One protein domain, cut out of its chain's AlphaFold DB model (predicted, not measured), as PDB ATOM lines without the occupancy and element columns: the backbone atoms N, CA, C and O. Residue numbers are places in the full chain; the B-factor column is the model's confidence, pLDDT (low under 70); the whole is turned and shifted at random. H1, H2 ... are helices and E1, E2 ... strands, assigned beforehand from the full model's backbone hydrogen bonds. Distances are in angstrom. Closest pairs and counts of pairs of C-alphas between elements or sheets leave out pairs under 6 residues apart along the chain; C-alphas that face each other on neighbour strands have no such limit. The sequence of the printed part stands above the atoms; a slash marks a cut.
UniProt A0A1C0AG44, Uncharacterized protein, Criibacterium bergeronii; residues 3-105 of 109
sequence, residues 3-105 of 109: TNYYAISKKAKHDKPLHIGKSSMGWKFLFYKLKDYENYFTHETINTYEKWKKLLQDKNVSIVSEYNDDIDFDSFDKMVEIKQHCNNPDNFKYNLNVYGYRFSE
ATOM      1  N   THR A   3      25.460   7.642   2.382       93.75
ATOM      2  CA  THR A   3      25.485   9.087   2.138       93.75
ATOM      3  C   THR A   3      26.815   9.497   1.519       93.75
ATOM      4  O   THR A   3      27.863   9.183   2.092       93.75
ATOM      5  N   ASN A   4      26.793  10.174   0.374       94.88
ATOM      6  CA  ASN A   4      27.969  10.798  -0.227       94.88
ATOM      7  C   ASN A   4      28.235  12.178   0.387       94.88
ATOM      8  O   ASN A   4      27.305  12.902   0.747       94.88
ATOM      9  N   TYR A   5      29.514  12.533   0.490       95.69
ATOM     10  CA  TYR A   5      29.974  13.815   1.019       95.69
ATOM     11  C   TYR A   5      30.904  14.487   0.025       95.69
ATOM     12  O   TYR A   5      31.751  13.825  -0.580       95.69
ATOM     13  N   TYR A   6      30.785  15.802  -0.090       94.94
ATOM     14  CA  TYR A   6      31.521  16.601  -1.054       94.94
ATOM     15  C   TYR A   6      32.192  17.801  -0.393       94.94
ATOM     16  O   TYR A   6      31.683  18.349   0.580       94.94
ATOM     17  N   ALA A   7      33.332  18.212  -0.940       93.88
ATOM     18  CA  ALA A   7      34.025  19.441  -0.593       93.88
ATOM     19  C   ALA A   7      33.750  20.489  -1.675       93.88
ATOM     20  O   ALA A   7      33.945  20.227  -2.865       93.88
ATOM     21  N   ILE A   8      33.313  21.678  -1.264       92.25
ATOM     22  CA  ILE A   8      33.032  22.804  -2.163       92.25
ATOM     23  C   ILE A   8      33.816  24.043  -1.739       92.25
ATOM     24  O   ILE A   8      34.036  24.286  -0.551       92.25
ATOM     25  N   SER A   9      34.231  24.847  -2.718       89.81
ATOM     26  CA  SER A   9      34.903  26.120  -2.461       89.81
ATOM     27  C   SER A   9      33.886  27.195  -2.089       89.81
ATOM     28  O   SER A   9      33.000  27.532  -2.871       89.81
ATOM     29  N   LYS A  10      34.044  27.811  -0.914       85.25
ATOM     30  CA  LYS A  10      33.237  28.974  -0.503       85.25
ATOM     31  C   LYS A  10      33.541  30.220  -1.334       85.25
ATOM     32  O   LYS A  10      32.696  31.104  -1.448       85.25
ATOM     33  N   LYS A  11      34.758  30.319  -1.878       80.50
ATOM     34  CA  LYS A  11      35.202  31.470  -2.682       80.50
ATOM     35  C   LYS A  11      34.748  31.369  -4.133       80.50
ATOM     36  O   LYS A  11      34.411  32.385  -4.731       80.50
ATOM     37  N   ALA A  12      34.743  30.161  -4.685       67.81
ATOM     38  CA  ALA A  12      34.423  29.908  -6.080       67.81
ATOM     39  C   ALA A  12      33.140  29.079  -6.165       67.81
ATOM     40  O   ALA A  12      33.149  27.853  -6.162       67.81
ATOM     41  N   LYS A  13      32.008  29.783  -6.257       57.97
ATOM     42  CA  LYS A  13      30.658  29.192  -6.281       57.97
ATOM     43  C   LYS A  13      30.355  28.371  -7.550       57.97
ATOM     44  O   LYS A  13      29.284  27.784  -7.644       57.97
ATOM     45  N   HIS A  14      31.264  28.375  -8.528       58.34
ATOM     46  CA  HIS A  14      31.121  27.707  -9.824       58.34
ATOM     47  C   HIS A  14      32.010  26.467  -9.980       58.34
ATOM     48  O   HIS A  14      31.913  25.795 -11.008       58.34
ATOM     49  N   ASP A  15      32.850  26.151  -8.992       69.19
ATOM     50  CA  ASP A  15      33.681  24.955  -9.064       69.19
ATOM     51  C   ASP A  15      32.844  23.705  -8.787       69.19
ATOM     52  O   ASP A  15      31.933  23.701  -7.954       69.19
ATOM     53  N   LYS A  16      33.144  22.626  -9.516       82.50
ATOM     54  CA  LYS A  16      32.479  21.336  -9.312       82.50
ATOM     55  C   LYS A  16      32.770  20.826  -7.890       82.50
ATOM     56  O   LYS A  16      33.908  20.938  -7.433       82.50
ATOM     57  N   PRO A  17      31.785  20.243  -7.188       89.06
ATOM     58  CA  PRO A  17      32.028  19.619  -5.891       89.06
ATOM     59  C   PRO A  17      33.046  18.481  -6.020       89.06
ATOM     60  O   PRO A  17      32.929  17.647  -6.917       89.06
ATOM     61  N   LEU A  18      34.030  18.430  -5.120       91.44
ATOM     62  CA  LEU A  18      34.963  17.306  -5.036       91.44
ATOM     63  C   LEU A  18      34.376  16.214  -4.161       91.44
ATOM     64  O   LEU A  18      33.990  16.473  -3.023       91.44
ATOM     65  N   HIS A  19      34.336  14.984  -4.660       93.50
ATOM     66  CA  HIS A  19      33.851  13.855  -3.873       93.50
ATOM     67  C   HIS A  19      34.860  13.517  -2.767       93.50
ATOM     68  O   HIS A  19      35.999  13.152  -3.044       93.50
ATOM     69  N   ILE A  20      34.443  13.636  -1.503       95.44
ATOM     70  CA  ILE A  20      35.247  13.238  -0.338       95.44
ATOM     71  C   ILE A  20      35.167  11.724  -0.142       95.44
ATOM     72  O   ILE A  20      36.173  11.050   0.089       95.44
ATOM     73  N   GLY A  21      33.951  11.182  -0.194       95.12
ATOM     74  CA  GLY A  21      33.698   9.764   0.017       95.12
ATOM     75  C   GLY A  21      32.248   9.447   0.365       95.12
ATOM     76  O   GLY A  21      31.353  10.283   0.215       95.12
ATOM     77  N   LYS A  22      32.032   8.223   0.850       94.69
ATOM     78  CA  LYS A  22      30.715   7.654   1.146       94.69
ATOM     79  C   LYS A  22      30.667   6.994   2.521       94.69
ATOM     80  O   LYS A  22      31.516   6.180   2.894       94.69
ATOM     81  N   SER A  23      29.600   7.290   3.251       94.31
ATOM     82  CA  SER A  23      29.224   6.645   4.507       94.31
ATOM     83  C   SER A  23      28.179   5.569   4.240       94.31
ATOM     84  O   SER A  23      27.061   5.880   3.849       94.31
ATOM     85  N   SER A  24      28.503   4.300   4.485       92.50
ATOM     86  CA  SER A  24      27.564   3.181   4.305       92.50
ATOM     87  C   SER A  24      27.226   2.517   5.639       92.50
ATOM     88  O   SER A  24      28.043   2.480   6.564       92.50
ATOM     89  N   MET A  25      25.999   2.014   5.777       89.19
ATOM     90  CA  MET A  25      25.554   1.356   7.009       89.19
ATOM     91  C   MET A  25      26.321   0.052   7.249       89.19
ATOM     92  O   MET A  25      26.333  -0.812   6.380       89.19
ATOM     93  N   GLY A  26      26.948  -0.094   8.419       90.12
ATOM     94  CA  GLY A  26      27.723  -1.291   8.772       90.12
ATOM     95  C   GLY A  26      29.099  -1.394   8.110       90.12
ATOM     96  O   GLY A  26      29.703  -2.458   8.151       90.12
ATOM     97  N   TRP A  27      29.607  -0.315   7.510       93.25
ATOM     98  CA  TRP A  27      30.934  -0.268   6.894       93.25
ATOM     99  C   TRP A  27      31.746   0.905   7.435       93.25
ATOM    100  O   TRP A  27      31.177   1.944   7.777       93.25
ATOM    101  N   LYS A  28      33.080   0.774   7.434       95.44
ATOM    102  CA  LYS A  28      33.965   1.936   7.612       95.44
ATOM    103  C   LYS A  28      33.714   2.963   6.506       95.44
ATOM    104  O   LYS A  28      33.368   2.579   5.380       95.44
ATOM    105  N   PHE A  29      33.928   4.242   6.822       95.94
ATOM    106  CA  PHE A  29      33.845   5.320   5.837       95.94
ATOM    107  C   PHE A  29      34.801   5.038   4.678       95.94
ATOM    108  O   PHE A  29      35.936   4.605   4.900       95.94
ATOM    109  N   LEU A  30      34.310   5.243   3.461       95.25
ATOM    110  CA  LEU A  30      35.031   4.959   2.236       95.25
ATOM    111  C   LEU A  30      35.421   6.274   1.570       95.25
ATOM    112  O   LEU A  30      34.563   6.980   1.048       95.25
ATOM    113  N   PHE A  31      36.705   6.607   1.622       96.44
ATOM    114  CA  PHE A  31      37.252   7.819   1.029       96.44
ATOM    115  C   PHE A  31      37.463   7.662  -0.471       96.44
ATOM    116  O   PHE A  31      37.837   6.589  -0.946       96.44
ATOM    117  N   TYR A  32      37.283   8.754  -1.206       94.94
ATOM    118  CA  TYR A  32      37.807   8.874  -2.557       94.94
ATOM    119  C   TYR A  32      39.300   9.207  -2.495       94.94
ATOM    120  O   TYR A  32      39.740  10.043  -1.694       94.94
ATOM    121  N   LYS A  33      40.095   8.546  -3.335       94.19
ATOM    122  CA  LYS A  33      41.484   8.923  -3.583       94.19
ATOM    123  C   LYS A  33      41.500  10.018  -4.647       94.19
ATOM    124  O   LYS A  33      41.605   9.737  -5.836       94.19
ATOM    125  N   LEU A  34      41.427  11.261  -4.190       92.62
ATOM    126  CA  LEU A  34      41.428  12.430  -5.059       92.62
ATOM    127  C   LEU A  34      42.811  12.620  -5.691       92.62
ATOM    128  O   LEU A  34      43.813  12.771  -4.980       92.62
ATOM    129  N   LYS A  35      42.873  12.613  -7.023       92.25
ATOM    130  CA  LYS A  35      44.124  12.795  -7.766       92.25
ATOM    131  C   LYS A  35      44.485  14.278  -7.840       92.25
ATOM    132  O   LYS A  35      43.635  15.158  -7.726       92.25
ATOM    133  N   ASP A  36      45.769  14.555  -8.019       91.56
ATOM    134  CA  ASP A  36      46.320  15.911  -8.121       91.56
ATOM    135  C   ASP A  36      45.631  16.783  -9.184       91.56
ATOM    136  O   ASP A  36      45.305  17.936  -8.910       91.56
ATOM    137  N   TYR A  37      45.346  16.223 -10.360       88.31
ATOM    138  CA  TYR A  37      44.680  16.930 -11.455       88.31
ATOM    139  C   TYR A  37      43.187  17.199 -11.203       88.31
ATOM    140  O   TYR A  37      42.601  18.049 -11.871       88.31
ATOM    141  N   GLU A  38      42.563  16.489 -10.260       88.06
ATOM    142  CA  GLU A  38      41.170  16.709  -9.840       88.06
ATOM    143  C   GLU A  38      41.099  17.710  -8.685       88.06
ATOM    144  O   GLU A  38      40.129  18.456  -8.546       88.06
ATOM    145  N   ASN A  39      42.138  17.739  -7.850       89.06
ATOM    146  CA  ASN A  39      42.227  18.608  -6.693       89.06
ATOM    147  C   ASN A  39      42.548  20.053  -7.094       89.06
ATOM    148  O   ASN A  39      43.697  20.491  -7.061       89.06
ATOM    149  N   TYR A  40      41.516  20.831  -7.397       87.81
ATOM    150  CA  TYR A  40      41.665  22.258  -7.689       87.81
ATOM    151  C   TYR A  40      41.942  23.134  -6.452       87.81
ATOM    152  O   TYR A  40      42.185  24.328  -6.610       87.81
ATOM    153  N   PHE A  41      41.912  22.591  -5.226       86.31
ATOM    154  CA  PHE A  41      42.258  23.363  -4.026       86.31
ATOM    155  C   PHE A  41      43.765  23.471  -3.828       86.31
ATOM    156  O   PHE A  41      44.265  24.554  -3.526       86.31
ATOM    157  N   THR A  42      44.484  22.351  -3.957       88.06
ATOM    158  CA  THR A  42      45.927  22.304  -3.665       88.06
ATOM    159  C   THR A  42      46.780  21.724  -4.786       88.06
ATOM    160  O   THR A  42      47.999  21.817  -4.698       88.06
ATOM    161  N   HIS A  43      46.180  21.147  -5.834       88.56
ATOM    162  CA  HIS A  43      46.887  20.423  -6.899       88.56
ATOM    163  C   HIS A  43      47.766  19.270  -6.386       88.56
ATOM    164  O   HIS A  43      48.760  18.900  -7.004       88.56
ATOM    165  N   GLU A  44      47.399  18.682  -5.244       93.00
ATOM    166  CA  GLU A  44      48.086  17.533  -4.654       93.00
ATOM    167  C   GLU A  44      47.174  16.308  -4.605       93.00
ATOM    168  O   GLU A  44      45.970  16.411  -4.373       93.00
ATOM    169  N   THR A  45      47.756  15.115  -4.732       94.12
ATOM    170  CA  THR A  45      47.010  13.870  -4.505       94.12
ATOM    171  C   THR A  45      46.646  13.715  -3.022       94.12
ATOM    172  O   THR A  45      47.531  13.642  -2.154       94.12
ATOM    173  N   ILE A  46      45.351  13.556  -2.735       95.12
ATOM    174  CA  ILE A  46      44.813  13.243  -1.407       95.12
ATOM    175  C   ILE A  46      44.477  11.754  -1.337       95.12
ATOM    176  O   ILE A  46      43.459  11.275  -1.825       95.12
ATOM    177  N   ASN A  47      45.372  11.008  -0.697       95.25
ATOM    178  CA  ASN A  47      45.316   9.551  -0.582       95.25
ATOM    179  C   ASN A  47      45.370   9.049   0.867       95.25
ATOM    180  O   ASN A  47      45.578   7.864   1.089       95.25
ATOM    181  N   THR A  48      45.248   9.942   1.849       96.56
ATOM    182  CA  THR A  48      45.276   9.613   3.281       96.56
ATOM    183  C   THR A  48      44.238  10.445   4.017       96.56
ATOM    184  O   THR A  48      43.881  11.538   3.569       96.56
ATOM    185  N   TYR A  49      43.768   9.945   5.162       96.00
ATOM    186  CA  TYR A  49      42.798  10.682   5.964       96.00
ATOM    187  C   TYR A  49      43.374  11.994   6.508       96.00
ATOM    188  O   TYR A  49      42.698  13.013   6.492       96.00
ATOM    189  N   GLU A  50      44.649  12.014   6.902       95.88
ATOM    190  CA  GLU A  50      45.311  13.233   7.384       95.88
ATOM    191  C   GLU A  50      45.344  14.348   6.333       95.88
ATOM    192  O   GLU A  50      45.122  15.514   6.661       95.88
ATOM    193  N   LYS A  51      45.585  14.008   5.059       96.25
ATOM    194  CA  LYS A  51      45.512  14.983   3.963       96.25
ATOM    195  C   LYS A  51      44.082  15.489   3.756       96.25
ATOM    196  O   LYS A  51      43.901  16.688   3.567       96.25
ATOM    197  N   TRP A  52      43.081  14.608   3.855       96.25
ATOM    198  CA  TRP A  52      41.675  15.020   3.847       96.25
ATOM    199  C   TRP A  52      41.369  15.971   5.010       96.25
ATOM    200  O   TRP A  52      40.830  17.043   4.765       96.25
ATOM    201  N   LYS A  53      41.780  15.656   6.248       96.00
ATOM    202  CA  LYS A  53      41.590  16.549   7.407       96.00
ATOM    203  C   LYS A  53      42.167  17.939   7.145       96.00
ATOM    204  O   LYS A  53      41.463  18.924   7.326       96.00
ATOM    205  N   LYS A  54      43.411  18.017   6.656       95.81
ATOM    206  CA  LYS A  54      44.065  19.298   6.336       95.81
ATOM    207  C   LYS A  54      43.273  20.124   5.322       95.81
ATOM    208  O   LYS A  54      43.110  21.319   5.535       95.81
ATOM    209  N   LEU A  55      42.773  19.498   4.251       94.56
ATOM    210  CA  LEU A  55      41.961  20.192   3.249       94.56
ATOM    211  C   LEU A  55      40.625  20.667   3.840       94.56
ATOM    212  O   LEU A  55      40.246  21.818   3.662       94.56
ATOM    213  N   LEU A  56      39.909  19.788   4.541       95.19
ATOM    214  CA  LEU A  56      38.555  20.066   5.028       95.19
ATOM    215  C   LEU A  56      38.519  21.046   6.213       95.19
ATOM    216  O   LEU A  56      37.484  21.655   6.467       95.19
ATOM    217  N   GLN A  57      39.638  21.222   6.920       95.31
ATOM    218  CA  GLN A  57      39.811  22.265   7.935       95.31
ATOM    219  C   GLN A  57      40.052  23.657   7.335       95.31
ATOM    220  O   GLN A  57      39.981  24.654   8.061       95.31
ATOM    221  N   ASP A  58      40.352  23.765   6.035       92.69
ATOM    222  CA  ASP A  58      40.526  25.065   5.397       92.69
ATOM    223  C   ASP A  58      39.207  25.848   5.441       92.69
ATOM    224  O   ASP A  58      38.154  25.399   4.992       92.69
ATOM    225  N   LYS A  59      39.266  27.081   5.954       89.56
ATOM    226  CA  LYS A  59      38.098  27.962   6.091       89.56
ATOM    227  C   LYS A  59      37.362  28.230   4.775       89.56
ATOM    228  O   LYS A  59      36.189  28.605   4.815       89.56
ATOM    229  N   ASN A  60      38.039  28.081   3.637       89.94
ATOM    230  CA  ASN A  60      37.500  28.275   2.294       89.94
ATOM    231  C   ASN A  60      36.804  27.025   1.741       89.94
ATOM    232  O   ASN A  60      36.264  27.100   0.641       89.94
ATOM    233  N   VAL A  61      36.795  25.917   2.478       91.88
ATOM    234  CA  VAL A  61      36.103  24.680   2.116       91.88
ATOM    235  C   VAL A  61      34.818  24.562   2.945       91.88
ATOM    236  O   VAL A  61      34.800  24.874   4.138       91.88
ATOM    237  N   SER A  62      33.717  24.159   2.309       93.06
ATOM    238  CA  SER A  62      32.533  23.619   2.995       93.06
ATOM    239  C   SER A  62      32.413  22.130   2.702       93.06
ATOM    240  O   SER A  62      32.709  21.694   1.588       93.06
ATOM    241  N   ILE A  63      31.942  21.371   3.689       95.56
ATOM    242  CA  ILE A  63      31.562  19.969   3.530       95.56
ATOM    243  C   ILE A  63      30.051  19.933   3.342       95.56
ATOM    244  O   ILE A  63      29.326  20.480   4.169       95.56
ATOM    245  N   VAL A  64      29.580  19.282   2.283       94.94
ATOM    246  CA  VAL A  64      28.149  19.126   2.011       94.94
ATOM    247  C   VAL A  64      27.778  17.660   1.822       94.94
ATOM    248  O   VAL A  64      28.553  16.882   1.258       94.94
ATOM    249  N   SER A  65      26.602  17.265   2.305       94.31
ATOM    250  CA  SER A  65      26.019  15.952   2.001       94.31
ATOM    251  C   SER A  65      25.450  15.922   0.576       94.31
ATOM    252  O   SER A  65      25.216  16.963  -0.039       94.31
ATOM    253  N   GLU A  66      25.150  14.733   0.050       92.25
ATOM    254  CA  GLU A  66      24.395  14.597  -1.211       92.25
ATOM    255  C   GLU A  66      22.992  15.224  -1.170       92.25
ATOM    256  O   GLU A  66      22.399  15.478  -2.216       92.25
ATOM    257  N   TYR A  67      22.472  15.499   0.029       91.12
ATOM    258  CA  TYR A  67      21.192  16.169   0.249       91.12
ATOM    259  C   TYR A  67      21.336  17.693   0.405       91.12
ATOM    260  O   TYR A  67      20.354  18.368   0.700       91.12
ATOM    261  N   ASN A  68      22.528  18.243   0.137       87.44
ATOM    262  CA  ASN A  68      22.891  19.656   0.300       87.44
ATOM    263  C   ASN A  68      22.855  20.160   1.753       87.44
ATOM    264  O   ASN A  68      22.691  21.358   1.979       87.44
ATOM    265  N   ASP A  69      23.033  19.272   2.733       92.06
ATOM    266  CA  ASP A  69      23.226  19.697   4.119       92.06
ATOM    267  C   ASP A  69      24.663  20.191   4.300       92.06
ATOM    268  O   ASP A  69      25.602  19.446   4.010       92.06
ATOM    269  N   ASP A  70      24.842  21.413   4.804       93.25
ATOM    270  CA  ASP A  70      26.144  21.911   5.248       93.25
ATOM    271  C   ASP A  70      26.553  21.215   6.553       93.25
ATOM    272  O   ASP A  70      25.809  21.201   7.537       93.25
ATOM    273  N   ILE A  71      27.758  20.652   6.567       94.50
ATOM    274  CA  ILE A  71      28.303  19.906   7.699       94.50
ATOM    275  C   ILE A  71      29.594  20.587   8.136       94.50
ATOM    276  O   ILE A  71      30.485  20.854   7.329       94.50
ATOM    277  N   ASP A  72      29.709  20.888   9.424       94.44
ATOM    278  CA  ASP A  72      30.961  21.387   9.971       94.44
ATOM    279  C   ASP A  72      32.012  20.268  10.061       94.44
ATOM    280  O   ASP A  72      31.705  19.073  10.117       94.44
ATOM    281  N   PHE A  73      33.281  20.666  10.069       95.56
ATOM    282  CA  PHE A  73      34.388  19.721  10.082       95.56
ATOM    283  C   PHE A  73      34.358  18.776  11.292       95.56
ATOM    284  O   PHE A  73      34.605  17.584  11.120       95.56
ATOM    285  N   ASP A  74      34.030  19.271  12.488       96.12
ATOM    286  CA  ASP A  74      34.077  18.471  13.715       96.12
ATOM    287  C   ASP A  74      32.990  17.387  13.705       96.12
ATOM    288  O   ASP A  74      33.241  16.231  14.058       96.12
ATOM    289  N   SER A  75      31.790  17.726  13.226       95.94
ATOM    290  CA  SER A  75      30.707  16.765  13.005       95.94
ATOM    291  C   SER A  75      31.090  15.696  11.979       95.94
ATOM    292  O   SER A  75      30.817  14.507  12.187       95.94
ATOM    293  N   PHE A  76      31.746  16.093  10.883       96.50
ATOM    294  CA  PHE A  76      32.235  15.156   9.874       96.50
ATOM    295  C   PHE A  76      33.336  14.232  10.424       96.50
ATOM    296  O   PHE A  76      33.229  13.013  10.278       96.50
ATOM    297  N   ASP A  77      34.356  14.781  11.095       97.00
ATOM    298  CA  ASP A  77      35.479  14.033  11.679       97.00
ATOM    299  C   ASP A  77      34.969  13.010  12.699       97.00
ATOM    300  O   ASP A  77      35.271  11.820  12.600       97.00
ATOM    301  N   LYS A  78      34.068  13.432  13.593       96.69
ATOM    302  CA  LYS A  78      33.430  12.543  14.569       96.69
ATOM    303  C   LYS A  78      32.634  11.417  13.906       96.69
ATOM    304  O   LYS A  78      32.667  10.277  14.371       96.69
ATOM    305  N   MET A  79      31.914  11.701  12.819       96.12
ATOM    306  CA  MET A  79      31.195  10.669  12.066       96.12
ATOM    307  C   MET A  79      32.168   9.657  11.450       96.12
ATOM    308  O   MET A  79      31.942   8.449  11.573       96.12
ATOM    309  N   VAL A  80      33.265  10.120  10.843       96.50
ATOM    310  CA  VAL A  80      34.310   9.240  10.303       96.50
ATOM    311  C   VAL A  80      34.896   8.362  11.405       96.50
ATOM    312  O   VAL A  80      35.013   7.153  11.199       96.50
ATOM    313  N   GLU A  81      35.232   8.933  12.562       95.88
ATOM    314  CA  GLU A  81      35.762   8.198  13.715       95.88
ATOM    315  C   GLU A  81      34.796   7.106  14.183       95.88
ATOM    316  O   GLU A  81      35.180   5.939  14.265       95.88
ATOM    317  N   ILE A  82      33.513   7.436  14.375       95.56
ATOM    318  CA  ILE A  82      32.475   6.457  14.734       95.56
ATOM    319  C   ILE A  82      32.418   5.327  13.697       95.56
ATOM    320  O   ILE A  82      32.373   4.147  14.052       95.56
ATOM    321  N   LYS A  83      32.471   5.662  12.402       94.50
ATOM    322  CA  LYS A  83      32.491   4.664  11.326       94.50
ATOM    323  C   LYS A  83      33.736   3.792  11.345       94.50
ATOM    324  O   LYS A  83      33.650   2.640  10.918       94.50
ATOM    325  N   GLN A  84      34.875   4.274  11.842       93.94
ATOM    326  CA  GLN A  84      36.079   3.448  11.923       93.94
ATOM    327  C   GLN A  84      35.921   2.233  12.841       93.94
ATOM    328  O   GLN A  84      36.649   1.257  12.646       93.94
ATOM    329  N   HIS A  85      34.939   2.243  13.746       93.94
ATOM    330  CA  HIS A  85      34.591   1.110  14.604       93.94
ATOM    331  C   HIS A  85      33.669   0.072  13.939       93.94
ATOM    332  O   HIS A  85      33.450  -0.998  14.507       93.94
ATOM    333  N   CYS A  86      33.134   0.331  12.739       92.00
ATOM    334  CA  CYS A  86      32.331  -0.656  12.021       92.00
ATOM    335  C   CYS A  86      33.193  -1.850  11.588       92.00
ATOM    336  O   CYS A  86      34.081  -1.730  10.738       92.00
ATOM    337  N   ASN A  87      32.888  -3.023  12.141       87.25
ATOM    338  CA  ASN A  87      33.591  -4.260  11.833       87.25
ATOM    339  C   ASN A  87      32.831  -5.062  10.767       87.25
ATOM    340  O   ASN A  87      31.961  -5.870  11.081       87.25
ATOM    341  N   ASN A  88      33.145  -4.792   9.500       89.31
ATOM    342  CA  ASN A  88      32.667  -5.571   8.366       89.31
ATOM    343  C   ASN A  88      33.799  -6.490   7.882       89.31
ATOM    344  O   ASN A  88      34.901  -5.977   7.652       89.31
ATOM    345  N   PRO A  89      33.556  -7.800   7.686       87.31
ATOM    346  CA  PRO A  89      34.581  -8.729   7.205       87.31
ATOM    347  C   PRO A  89      35.173  -8.318   5.848       87.31
ATOM    348  O   PRO A  89      36.339  -8.592   5.578       87.31
ATOM    349  N   ASP A  90      34.412  -7.591   5.027       87.94
ATOM    350  CA  ASP A  90      34.816  -7.187   3.682       87.94
ATOM    351  C   ASP A  90      35.392  -5.761   3.609       87.94
ATOM    352  O   ASP A  90      35.653  -5.264   2.511       87.94
ATOM    353  N   ASN A  91      35.626  -5.085   4.746       84.12
ATOM    354  CA  ASN A  91      36.072  -3.681   4.790       84.12
ATOM    355  C   ASN A  91      37.237  -3.377   3.817       84.12
ATOM    356  O   ASN A  91      37.228  -2.338   3.160       84.12
ATOM    357  N   PHE A  92      38.199  -4.289   3.663       88.94
ATOM    358  CA  PHE A  92      39.372  -4.103   2.794       88.94
ATOM    359  C   PHE A  92      39.461  -5.108   1.641       88.94
ATOM    360  O   PHE A  92      40.478  -5.180   0.964       88.94
ATOM    361  N   LYS A  93      38.407  -5.893   1.399       88.06
ATOM    362  CA  LYS A  93      38.428  -6.931   0.359       88.06
ATOM    363  C   LYS A  93      38.457  -6.348  -1.056       88.06
ATOM    364  O   LYS A  93      39.095  -6.907  -1.938       88.06
ATOM    365  N   TYR A  94      37.772  -5.222  -1.247       86.31
ATOM    366  CA  TYR A  94      37.607  -4.551  -2.545       86.31
ATOM    367  C   TYR A  94      38.068  -3.089  -2.528       86.31
ATOM    368  O   TYR A  94      37.746  -2.335  -3.433       86.31
ATOM    369  N   ASN A  95      38.723  -2.646  -1.452       90.31
ATOM    370  CA  ASN A  95      39.116  -1.250  -1.265       90.31
ATOM    371  C   ASN A  95      40.515  -1.198  -0.663       90.31
ATOM    372  O   ASN A  95      40.896  -2.088   0.101       90.31
ATOM    373  N   LEU A  96      41.249  -0.130  -0.955       91.88
ATOM    374  CA  LEU A  96      42.583   0.079  -0.408       91.88
ATOM    375  C   LEU A  96      42.501   0.298   1.106       91.88
ATOM    376  O   LEU A  96      41.663   1.064   1.585       91.88
ATOM    377  N   ASN A  97      43.391  -0.357   1.851       93.56
ATOM    378  CA  ASN A  97      43.621  -0.074   3.264       93.56
ATOM    379  C   ASN A  97      44.775   0.922   3.389       93.56
ATOM    380  O   ASN A  97      45.934   0.556   3.195       93.56
ATOM    381  N   VAL A  98      44.462   2.168   3.729       94.50
ATOM    382  CA  VAL A  98      45.464   3.202   3.992       94.50
ATOM    383  C   VAL A  98      45.383   3.580   5.461       94.50
ATOM    384  O   VAL A  98      44.456   4.267   5.880       94.50
ATOM    385  N   TYR A  99      46.337   3.097   6.256       94.19
ATOM    386  CA  TYR A  99      46.405   3.344   7.703       94.19
ATOM    387  C   TYR A  99      45.102   3.012   8.461       94.19
ATOM    388  O   TYR A  99      44.722   3.710   9.395       94.19
ATOM    389  N   GLY A 100      44.391   1.954   8.058       91.75
ATOM    390  CA  GLY A 100      43.136   1.524   8.689       91.75
ATOM    391  C   GLY A 100      41.869   2.168   8.116       91.75
ATOM    392  O   GLY A 100      40.764   1.797   8.535       91.75
ATOM    393  N   TYR A 101      42.014   3.071   7.145       94.88
ATOM    394  CA  TYR A 101      40.929   3.715   6.410       94.88
ATOM    395  C   TYR A 101      40.728   3.065   5.042       94.88
ATOM    396  O   TYR A 101      41.678   2.598   4.415       94.88
ATOM    397  N   ARG A 102      39.479   3.049   4.567       94.88
ATOM    398  CA  ARG A 102      39.132   2.509   3.249       94.88
ATOM    399  C   ARG A 102      39.229   3.605   2.195       94.88
ATOM    400  O   ARG A 102      38.643   4.667   2.393       94.88
ATOM    401  N   PHE A 103      39.892   3.322   1.079       95.31
ATOM    402  CA  PHE A 103      39.976   4.214  -0.080       95.31
ATOM    403  C   PHE A 103      39.531   3.509  -1.368       95.31
ATOM    404  O   PHE A 103      39.868   2.343  -1.585       95.31
ATOM    405  N   SER A 104      38.804   4.239  -2.213       92.12
ATOM    406  CA  SER A 104      38.462   3.875  -3.593       92.12
ATOM    407  C   SER A 104      39.229   4.760  -4.570       92.12
ATOM    408  O   SER A 104      39.426   5.946  -4.300       92.12
ATOM    409  N   GLU A 105      39.648   4.190  -5.698       84.88
ATOM    410  CA  GLU A 105      40.221   4.942  -6.828       84.88
ATOM    411  C   GLU A 105      39.186   5.250  -7.918       84.88
ATOM    412  O   GLU A 105      39.444   6.097  -8.771       84.88
TER     413      GLU A 105
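AT A GLANCE: This is residues 3 to 105 of the 109 residues of an uncharacterized protein of Criibacterium bergeronii (UniProt A0A1C0AG44). A strongly twisted sheet of six strands makes a wall, with H1 and H2 on one face as a second layer and no named helix on the other. Of the 103 printed residues, under half are in named elements, in the order E1, E2, E3, H1, E4, H2, E5, E6. The class is mixed, and across the mixed sheet the order is E4, E1, E2, E3, E6, E5. The whole is compact, with a radius of gyration of the C-alphas of 13.2 A, and elongated, 41 by 26 by 19 A.

HOW THE PARTS SIT: Begin at E1, residues 3 to 9; with E2, residues 18 to 24, and E3, residues 30 to 32, it forms a meander, each strand the antiparallel neighbour of the one before. Look for N 5 and O 21 at 2.9 A in the hairpin E1 and E2, and N 22 and O 30 at 2.8 A in the hairpin E2 and E3. H1, residues 49 to 56, is on the sheet, only just at its level, at a height of 3.7 A. E4, residues 61 to 65, is antiparallel to E1, with N 8 and O 62 at 2.9 A. H2, residues 73 to 84, has a height of 9.3 A over the sheet and lies over E3, slantwise at 34 degrees on the local plane, and only just not over E1, on which 2 of its C-alphas fall. H1 and H2 are close but not clearly touching, their closest C-alphas, of Leu 56 and Phe 73, being 6.6 A apart; they run opposite ways at a shallow tilt of 21 degrees. E5, residues 96 to 98, forms a hairpin with E6, residues 101 to 104, with N 98 and O 101 at 2.9 A. E6 is parallel to E3, with N 31 and O 102 at 2.8 A. In H1 and H2 every O i to N i+4 pair is within hydrogen-bond range.

IN THESE COORDINATES: Find C-alpha 3 at (25.485, 9.087, 2.138), where E1 begins its 20.0 A. E2 spans 18.5 A, E4 13.3 A and H2 16.5 A. E6 ends at C-alpha 104, at (38.462, 3.875, -3.593).

THE WHOLE: The two farthest C-alphas, of Lys 11 and Pro 89, are 41.4 A apart. The printed part has no cut; the long links are E3 to H1 and H2 to E5. Look for pLDDT under 70 at residues 12 to 15.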